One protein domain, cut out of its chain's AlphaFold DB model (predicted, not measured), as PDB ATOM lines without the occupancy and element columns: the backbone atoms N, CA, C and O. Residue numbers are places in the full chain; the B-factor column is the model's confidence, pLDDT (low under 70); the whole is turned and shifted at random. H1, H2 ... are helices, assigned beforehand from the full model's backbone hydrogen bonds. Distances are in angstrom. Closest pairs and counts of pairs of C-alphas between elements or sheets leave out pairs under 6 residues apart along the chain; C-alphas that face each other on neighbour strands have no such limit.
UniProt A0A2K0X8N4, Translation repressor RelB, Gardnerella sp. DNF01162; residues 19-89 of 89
ATOM      1  N   GLU A  19     124.763 204.370 305.249       98.25
ATOM      2  CA  GLU A  19     125.604 204.686 304.084       98.25
ATOM      3  C   GLU A  19     126.662 205.747 304.422       98.25
ATOM      4  O   GLU A  19     127.830 205.627 304.048       98.25
ATOM      5  N   ILE A  20     126.273 206.763 305.201       97.62
ATOM      6  CA  ILE A  20     127.194 207.796 305.694       97.62
ATOM      7  C   ILE A  20     128.195 207.198 306.682       97.62
ATOM      8  O   ILE A  20     129.382 207.511 306.617       97.62
ATOM      9  N   ARG A  21     127.737 206.325 307.587       96.31
ATOM     10  CA  ARG A  21     128.609 205.631 308.544       96.31
ATOM     11  C   ARG A  21     129.676 204.818 307.817       96.31
ATOM     12  O   ARG A  21     130.845 204.883 308.199       96.31
ATOM     13  N   ASP A  22     129.278 204.051 306.813       97.88
ATOM     14  CA  ASP A  22     130.180 203.154 306.099       97.88
ATOM     15  C   ASP A  22     131.173 203.956 305.244       97.88
ATOM     16  O   ASP A  22     132.376 203.705 305.311       97.88
ATOM     17  N   SER A  23     130.707 205.012 304.565       98.19
ATOM     18  CA  SER A  23     131.581 205.945 303.835       98.19
ATOM     19  C   SER A  23     132.595 206.630 304.758       98.19
ATOM     20  O   SER A  23     133.786 206.676 304.457       98.19
ATOM     21  N   ALA A  24     132.151 207.125 305.918       97.88
ATOM     22  CA  ALA A  24     133.042 207.743 306.894       97.88
ATOM     23  C   ALA A  24     134.072 206.744 307.441       97.88
ATOM     24  O   ALA A  24     135.228 207.107 307.635       97.88
ATOM     25  N   SER A  25     133.677 205.483 307.648       97.50
ATOM     26  CA  SER A  25     134.588 204.435 308.127       97.50
ATOM     27  C   SER A  25     135.722 204.180 307.130       97.50
ATOM     28  O   SER A  25     136.877 204.165 307.537       97.50
ATOM     29  N   GLN A  26     135.422 204.099 305.828       98.00
ATOM     30  CA  GLN A  26     136.444 203.932 304.784       98.00
ATOM     31  C   GLN A  26     137.449 205.093 304.752       98.00
ATOM     32  O   GLN A  26     138.653 204.879 304.615       98.00
ATOM     33  N   VAL A  27     136.966 206.330 304.910       98.31
ATOM     34  CA  VAL A  27     137.842 207.509 304.976       98.31
ATOM     35  C   VAL A  27     138.729 207.453 306.219       98.31
ATOM     36  O   VAL A  27     139.927 207.692 306.121       98.31
ATOM     37  N   LEU A  28     138.170 207.128 307.387       98.31
ATOM     38  CA  LEU A  28     138.928 207.055 308.638       98.31
ATOM     39  C   LEU A  28     139.981 205.938 308.622       98.31
ATOM     40  O   LEU A  28     141.101 206.161 309.085       98.31
ATOM     41  N   GLU A  29     139.669 204.787 308.026       97.44
ATOM     42  CA  GLU A  29     140.608 203.674 307.852       97.44
ATOM     43  C   GLU A  29     141.834 204.077 307.027       97.44
ATOM     44  O   GLU A  29     142.951 203.686 307.368       97.44
ATOM     45  N   HIS A  30     141.663 204.928 306.008       97.62
ATOM     46  CA  HIS A  30     142.788 205.482 305.246       97.62
ATOM     47  C   HIS A  30     143.769 206.273 306.130       97.62
ATOM     48  O   HIS A  30     144.972 206.270 305.879       97.62
ATOM     49  N   TYR A  31     143.270 206.903 307.196       97.19
ATOM     50  CA  TYR A  31     144.074 207.619 308.190       97.19
ATOM     51  C   TYR A  31     144.486 206.750 309.392       97.19
ATOM     52  O   TYR A  31     145.092 207.263 310.332       97.19
ATOM     53  N   GLY A  32     144.170 205.449 309.393       97.12
ATOM     54  CA  GLY A  32     144.457 204.546 310.511       97.12
ATOM     55  C   GLY A  32     143.616 204.823 311.762       97.12
ATOM     56  O   GLY A  32     144.054 204.531 312.874       97.12
ATOM     57  N   LEU A  33     142.427 205.410 311.596       97.69
ATOM     58  CA  LEU A  33     141.508 205.748 312.679       97.69
ATOM     59  C   LEU A  33     140.259 204.869 312.629       97.69
ATOM     60  O   LEU A  33     139.720 204.591 311.562       97.69
ATOM     61  N   ASP A  34     139.751 204.498 313.802       96.44
ATOM     62  CA  ASP A  34     138.404 203.950 313.931       96.44
ATOM     63  C   ASP A  34     137.384 205.051 314.275       96.44
ATOM     64  O   ASP A  34     137.721 206.183 314.647       96.44
ATOM     65  N   MET A  35     136.099 204.708 314.164       96.44
ATOM     66  CA  MET A  35     135.005 205.643 314.442       96.44
ATOM     67  C   MET A  35     135.063 206.192 315.877       96.44
ATOM     68  O   MET A  35     134.810 207.373 316.108       96.44
ATOM     69  N   SER A  36     135.403 205.352 316.858       95.56
ATOM     70  CA  SER A  36     135.466 205.758 318.265       95.56
ATOM     71  C   SER A  36     136.581 206.770 318.528       95.56
ATOM     72  O   SER A  36     136.363 207.746 319.246       95.56
ATOM     73  N   SER A  37     137.747 206.583 317.916       96.50
ATOM     74  CA  SER A  37     138.878 207.504 317.996       96.50
ATOM     75  C   SER A  37     138.542 208.830 317.330       96.50
ATOM     76  O   SER A  37     138.767 209.875 317.934       96.50
ATOM     77  N   ALA A  38     137.916 208.808 316.150       96.62
ATOM     78  CA  ALA A  38     137.478 210.019 315.458       96.62
ATOM     79  C   ALA A  38     136.461 210.833 316.279       96.62
ATOM     80  O   ALA A  38     136.611 212.046 316.433       96.62
ATOM     81  N   VAL A  39     135.465 210.170 316.876       96.12
ATOM     82  CA  VAL A  39     134.491 210.824 317.765       96.12
ATOM     83  C   VAL A  39     135.176 211.408 319.001       96.12
ATOM     84  O   VAL A  39     134.890 212.544 319.375       96.12
ATOM     85  N   ASN A  40     136.109 210.681 319.616       95.69
ATOM     86  CA  ASN A  40     136.874 211.210 320.743       95.69
ATOM     87  C   ASN A  40     137.701 212.434 320.336       95.69
ATOM     88  O   ASN A  40     137.663 213.434 321.046       95.69
ATOM     89  N   LEU A  41     138.393 212.399 319.193       96.44
ATOM     90  CA  LEU A  41     139.152 213.537 318.662       96.44
ATOM     91  C   LEU A  41     138.261 214.762 318.444       96.44
ATOM     92  O   LEU A  41     138.623 215.863 318.854       96.44
ATOM     93  N   PHE A  42     137.073 214.571 317.871       96.19
ATOM     94  CA  PHE A  42     136.090 215.638 317.697       96.19
ATOM     95  C   PHE A  42     135.673 216.266 319.037       96.19
ATOM     96  O   PHE A  42     135.694 217.488 319.189       96.19
ATOM     97  N   LEU A  43     135.358 215.439 320.040       96.12
ATOM     98  CA  LEU A  43     135.005 215.907 321.383       96.12
ATOM     99  C   LEU A  43     136.178 216.617 322.074       96.12
ATOM    100  O   LEU A  43     135.980 217.667 322.688       96.12
ATOM    101  N   TYR A  44     137.397 216.086 321.950       96.25
ATOM    102  CA  TYR A  44     138.604 216.737 322.456       96.25
ATOM    103  C   TYR A  44     138.794 218.108 321.827       96.25
ATOM    104  O   TYR A  44     139.084 219.058 322.549       96.25
ATOM    105  N   GLN A  45     138.583 218.231 320.518       97.81
ATOM    106  CA  GLN A  45     138.732 219.505 319.833       97.81
ATOM    107  C   GLN A  45     137.706 220.529 320.324       97.81
ATOM    108  O   GLN A  45     138.097 221.653 320.621       97.81
ATOM    109  N   ILE A  46     136.440 220.134 320.524       97.25
ATOM    110  CA  ILE A  46     135.417 221.014 321.119       97.25
ATOM    111  C   ILE A  46     135.881 221.555 322.471       97.25
ATOM    112  O   ILE A  46     135.833 222.762 322.712       97.25
ATOM    113  N   VAL A  47     136.330 220.665 323.357       97.19
ATOM    114  CA  VAL A  47     136.766 221.041 324.707       97.19
ATOM    115  C   VAL A  47     138.020 221.911 324.653       97.19
ATOM    116  O   VAL A  47     138.112 222.898 325.380       97.19
ATOM    117  N   ASN A  48     138.969 221.583 323.781       97.12
ATOM    118  CA  ASN A  48     140.227 222.305 323.647       97.12
ATOM    119  C   ASN A  48     140.020 223.725 323.102       97.12
ATOM    120  O   ASN A  48     140.623 224.671 323.601       97.12
ATOM    121  N   THR A  49     139.149 223.898 322.103       96.12
ATOM    122  CA  THR A  49     138.943 225.200 321.451       96.12
ATOM    123  C   THR A  49     137.763 225.995 321.991       96.12
ATOM    124  O   THR A  49     137.595 227.136 321.562       96.12
ATOM    125  N   GLN A  50     136.942 225.410 322.874       95.75
ATOM    126  CA  GLN A  50     135.685 225.983 323.389       95.75
ATOM    127  C   GLN A  50     134.745 226.465 322.271       95.75
ATOM    128  O   GLN A  50     134.039 227.463 322.395       95.75
ATOM    129  N   ARG A  51     134.791 225.774 321.129       92.81
ATOM    130  CA  ARG A  51     134.138 226.139 319.868       92.81
ATOM    131  C   ARG A  51     133.826 224.878 319.084       92.81
ATOM    132  O   ARG A  51     134.394 223.823 319.360       92.81
ATOM    133  N   PHE A  52     132.956 224.993 318.090       93.75
ATOM    134  CA  PHE A  52     132.735 223.888 317.173       93.75
ATOM    135  C   PHE A  52     133.991 223.648 316.304       93.75
ATOM    136  O   PHE A  52     134.615 224.627 315.890       93.75
ATOM    137  N   PRO A  53     134.396 222.392 316.024       91.06
ATOM    138  CA  PRO A  53     135.672 222.078 315.362       91.06
ATOM    139  C   PRO A  53     135.744 222.441 313.877       91.06
ATOM    140  O   PRO A  53     136.781 222.242 313.252       91.06
ATOM    141  N   PHE A  54     134.647 222.934 313.314       89.00
ATOM    142  CA  PHE A  54     134.541 223.423 311.948       89.00
ATOM    143  C   PHE A  54     133.529 224.573 311.890       89.00
ATOM    144  O   PHE A  54     132.703 224.721 312.794       89.00
ATOM    145  N   SER A  55     133.616 225.407 310.849       84.06
ATOM    146  CA  SER A  55     132.651 226.492 310.643       84.06
ATOM    147  C   SER A  55     131.270 225.914 310.356       84.06
ATOM    148  O   SER A  55     131.139 224.998 309.546       84.06
ATOM    149  N   LEU A  56     130.253 226.456 311.022       80.94
ATOM    150  CA  LEU A  56     128.849 226.169 310.725       80.94
ATOM    151  C   LEU A  56     128.225 227.223 309.805       80.94
ATOM    152  O   LEU A  56     127.180 226.975 309.215       80.94
ATOM    153  N   GLU A  57     128.873 228.380 309.686       80.50
ATOM    154  CA  GLU A  57     128.441 229.469 308.819       80.50
ATOM    155  C   GLU A  57     128.983 229.239 307.409       80.50
ATOM    156  O   GLU A  57     130.165 228.904 307.248       80.50
ATOM    157  N   SER A  58     128.142 229.466 306.398       73.00
ATOM    158  CA  SER A  58     128.628 229.695 305.038       73.00
ATOM    159  C   SER A  58     129.455 230.975 305.037       73.00
ATOM    160  O   SER A  58     129.095 231.951 305.707       73.00
ATOM    161  N   SER A  59     130.563 230.993 304.303       78.12
ATOM    162  CA  SER A  59     131.404 232.182 304.251       78.12
ATOM    163  C   SER A  59     130.573 233.355 303.718       78.12
ATOM    164  O   SER A  59     129.918 233.206 302.685       78.12
ATOM    165  N   PRO A  60     130.606 234.556 304.327       79.88
ATOM    166  CA  PRO A  60     129.977 235.722 303.704       79.88
ATOM    167  C   PRO A  60     130.625 236.055 302.347       79.88
ATOM    168  O   PRO A  60     130.064 236.812 301.560       79.88
ATOM    169  N   TYR A  61     131.794 235.471 302.068       84.50
ATOM    170  CA  TYR A  61     132.535 235.609 300.825       84.50
ATOM    171  C   TYR A  61     132.310 234.456 299.844       84.50
ATOM    172  O   TYR A  61     132.923 234.494 298.787       84.50
ATOM    173  N   GLU A  62     131.471 233.454 300.147       85.19
ATOM    174  CA  GLU A  62     131.256 232.282 299.273       85.19
ATOM    175  C   GLU A  62     130.938 232.724 297.834       85.19
ATOM    176  O   GLU A  62     131.655 232.389 296.899       85.19
ATOM    177  N   HIS A  63     129.959 233.623 297.681       83.69
ATOM    178  CA  HIS A  63     129.595 234.193 296.383       83.69
ATOM    179  C   HIS A  63     130.719 235.011 295.740       83.69
ATOM    180  O   HIS A  63     130.916 234.931 294.533       83.69
ATOM    181  N   ALA A  64     131.454 235.809 296.519       87.31
ATOM    182  CA  ALA A  64     132.544 236.619 295.982       87.31
ATOM    183  C   ALA A  64     133.704 235.745 295.476       87.31
ATOM    184  O   ALA A  64     134.311 236.059 294.456       87.31
ATOM    185  N   ILE A  65     133.980 234.636 296.166       88.44
ATOM    186  CA  ILE A  65     134.974 233.638 295.768       88.44
ATOM    187  C   ILE A  65     134.505 232.913 294.504       88.44
ATOM    188  O   ILE A  65     135.274 232.824 293.551       88.44
ATOM    189  N   ASP A  66     133.250 232.462 294.456       89.12
ATOM    190  CA  ASP A  66     132.683 231.787 293.283       89.12
ATOM    191  C   ASP A  66     132.708 232.672 292.030       89.12
ATOM    192  O   ASP A  66     133.031 232.195 290.942       89.12
ATOM    193  N   GLU A  67     132.379 233.960 292.162       89.06
ATOM    194  CA  GLU A  67     132.465 234.917 291.056       89.06
ATOM    195  C   GLU A  67     133.919 235.148 290.626       89.06
ATOM    196  O   GLU A  67     134.225 235.031 289.440       89.06
ATOM    197  N   ALA A  68     134.838 235.366 291.573       87.75
ATOM    198  CA  ALA A  68     136.259 235.535 291.266       87.75
ATOM    199  C   ALA A  68     136.869 234.295 290.585       87.75
ATOM    200  O   ALA A  68     137.688 234.422 289.679       87.75
ATOM    201  N   MET A  69     136.446 233.083 290.960       87.75
ATOM    202  CA  MET A  69     136.914 231.834 290.346       87.75
ATOM    203  C   MET A  69     136.436 231.635 288.900       87.75
ATOM    204  O   MET A  69     137.032 230.838 288.173       87.75
ATOM    205  N   LYS A  70     135.381 232.335 288.461       92.94
ATOM    206  CA  LYS A  70     134.941 232.334 287.055       92.94
ATOM    207  C   LYS A  70     135.806 233.239 286.182       92.94
ATOM    208  O   LYS A  70     135.816 233.070 284.959       92.94
ATOM    209  N   GLU A  71     136.503 234.202 286.778       87.19
ATOM    210  CA  GLU A  71     137.407 235.081 286.049       87.19
ATOM    211  C   GLU A  71     138.658 234.322 285.596       87.19
ATOM    212  O   GLU A  71     139.094 233.339 286.199       87.19
ATOM    213  N   LYS A  72     139.251 234.763 284.483       87.06
ATOM    214  CA  LYS A  72     140.492 234.152 284.008       87.06
ATOM    215  C   LYS A  72     141.627 234.545 284.955       87.06
ATOM    216  O   LYS A  72     141.852 235.741 285.130       87.06
ATOM    217  N   PRO A  73     142.384 233.581 285.506       83.81
ATOM    218  CA  PRO A  73     143.505 233.905 286.369       83.81
ATOM    219  C   PRO A  73     144.554 234.712 285.599       83.81
ATOM    220  O   PRO A  73     144.936 234.362 284.478       83.81
ATOM    221  N   ILE A  74     145.032 235.788 286.221       83.44
ATOM    222  CA  ILE A  74     146.142 236.591 285.710       83.44
ATOM    223  C   ILE A  74     147.428 235.967 286.249       83.44
ATOM    224  O   ILE A  74     147.677 235.969 287.453       83.44
ATOM    225  N   ALA A  75     148.239 235.395 285.361       81.12
ATOM    226  CA  ALA A  75     149.524 234.833 285.748       81.12
ATOM    227  C   ALA A  75     150.529 235.965 286.000       81.12
ATOM    228  O   ALA A  75     151.004 236.599 285.059       81.12
ATOM    229  N   ALA A  76     150.878 236.192 287.263       77.50
ATOM    230  CA  ALA A  76     152.072 236.947 287.604       77.50
ATOM    231  C   ALA A  76     153.272 235.999 287.483       77.50
ATOM    232  O   ALA A  76     153.438 235.099 288.304       77.50
ATOM    233  N   GLY A  77     154.048 236.130 286.406       83.56
ATOM    234  CA  GLY A  77     155.187 235.247 286.138       83.56
ATOM    235  C   GLY A  77     156.266 235.338 287.221       83.56
ATOM    236  O   GLY A  77     156.823 234.319 287.629       83.56
ATOM    237  N   THR A  78     156.523 236.550 287.716       90.94
ATOM    238  CA  THR A  78     157.481 236.851 288.784       90.94
ATOM    239  C   THR A  78     156.863 237.705 289.897       90.94
ATOM    240  O   THR A  78     155.759 238.237 289.774       90.94
ATOM    241  N   VAL A  79     157.592 237.851 291.010       88.06
ATOM    242  CA  VAL A  79     157.194 238.730 292.126       88.06
ATOM    243  C   VAL A  79     157.142 240.198 291.689       88.06
ATOM    244  O   VAL A  79     156.277 240.934 292.158       88.06
ATOM    245  N   ASP A  80     158.017 240.614 290.770       90.06
ATOM    246  CA  ASP A  80     158.014 241.977 290.233       90.06
ATOM    247  C   ASP A  80     156.789 242.218 289.342       90.06
ATOM    248  O   ASP A  80     156.126 243.245 289.502       90.06
ATOM    249  N   ASP A  81     156.411 241.240 288.507       87.56
ATOM    250  CA  ASP A  81     155.177 241.294 287.705       87.56
ATOM    251  C   ASP A  81     153.940 241.370 288.607       87.56
ATOM    252  O   ASP A  81     153.018 242.149 288.364       87.56
ATOM    253  N   PHE A  82     153.923 240.589 289.691       89.81
ATOM    254  CA  PHE A  82     152.858 240.664 290.689       89.81
ATOM    255  C   PHE A  82     152.795 242.056 291.325       89.81
ATOM    256  O   PHE A  82     151.718 242.638 291.464       89.81
ATOM    257  N   ALA A  83     153.948 242.613 291.695       88.88
ATOM    258  CA  ALA A  83     154.027 243.933 292.295       88.88
ATOM    259  C   ALA A  83     153.589 245.037 291.315       88.88
ATOM    260  O   ALA A  83     152.995 246.019 291.753       88.88
ATOM    261  N   GLU A  84     153.846 244.895 290.012       87.44
ATOM    262  CA  GLU A  84     153.311 245.788 288.975       87.44
ATOM    263  C   GLU A  84     151.793 245.689 288.846       87.44
ATOM    264  O   GLU A  84     151.122 246.721 288.833       87.44
ATOM    265  N   LEU A  85     151.245 244.473 288.819       86.62
ATOM    266  CA  LEU A  85     149.800 244.249 288.757       86.62
ATOM    267  C   LEU A  85     149.079 244.895 289.944       86.62
ATOM    268  O   LEU A  85     148.100 245.608 289.751       86.62
ATOM    269  N   MET A  86     149.600 244.723 291.161       86.69
ATOM    270  CA  MET A  86     148.993 245.280 292.378       86.69
ATOM    271  C   MET A  86     149.141 246.801 292.510       86.69
ATOM    272  O   MET A  86     148.383 247.418 293.251       86.69
ATOM    273  N   ARG A  87     150.108 247.424 291.822       87.25
ATOM    274  CA  ARG A  87     150.252 248.891 291.791       87.25
ATOM    275  C   ARG A  87     149.218 249.577 290.895       87.25
ATOM    276  O   ARG A  87     148.966 250.763 291.094       87.25
ATOM    277  N   ASN A  88     148.665 248.847 289.927       72.56
ATOM    278  CA  ASN A  88     147.742 249.359 288.911       72.56
ATOM    279  C   ASN A  88     146.301 248.837 289.071       72.56
ATOM    280  O   ASN A  88     145.463 249.146 288.222       72.56
ATOM    281  N   ALA A  89     146.042 248.027 290.101       66.94
ATOM    282  CA  ALA A  89     144.718 247.538 290.488       66.94
ATOM    283  C   ALA A  89     143.949 248.601 291.288       66.94
ATOM    284  O   ALA A  89     142.718 248.697 291.089       66.94
TER     285      ALA A  89
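This is residues 19 to 89 of the 89 residues of the protein "Translation repressor RelB" of Gardnerella sp. DNF01162 (UniProt A0A2K0X8N4). An open, strung-out chain of helices has no common core: the longest helix, H2, makes an L-shaped corner with H1 at one end, and a long link leads through H3, which stands free, to H4 at the other end. The printed part has 71 residues with four named helices, H1 to H4 in chain order, and no named strand; the class is all helix. It is extended, with a radius of gyration of the C-alphas of 20.6 A, and spans 54 by 28 by 24 A.

H2, residues 35 to 49, and H1, residues 19 to 30, only just touch, only at the corner by their tight link, with 3 pairs of C-alphas within 8 A. Their closest C-alphas, of Ser 25 and Met 35, are 6.4 A apart, and their lines are about perpendicular at 82 degrees. H3, residues 62 to 70, and H4, residues 79 to 87, touch no helix. In H1, H2, H3 and H4 every O i to N i+4 pair is within hydrogen-bond range.

H2 measures 21.1 A, H1 17.2 A, H3 12.8 A and H4 12.3 A. C-alpha 35 is at (135.005, 205.643, 314.442) and C-alpha 87 at (150.252, 248.891, 291.791).

The C-alphas farthest apart, of Ser 36 and Asn 88, are 54.0 A apart. The printed part has no cut. Residues 50 to 61 form the long link. Residue 89 is under pLDDT 70.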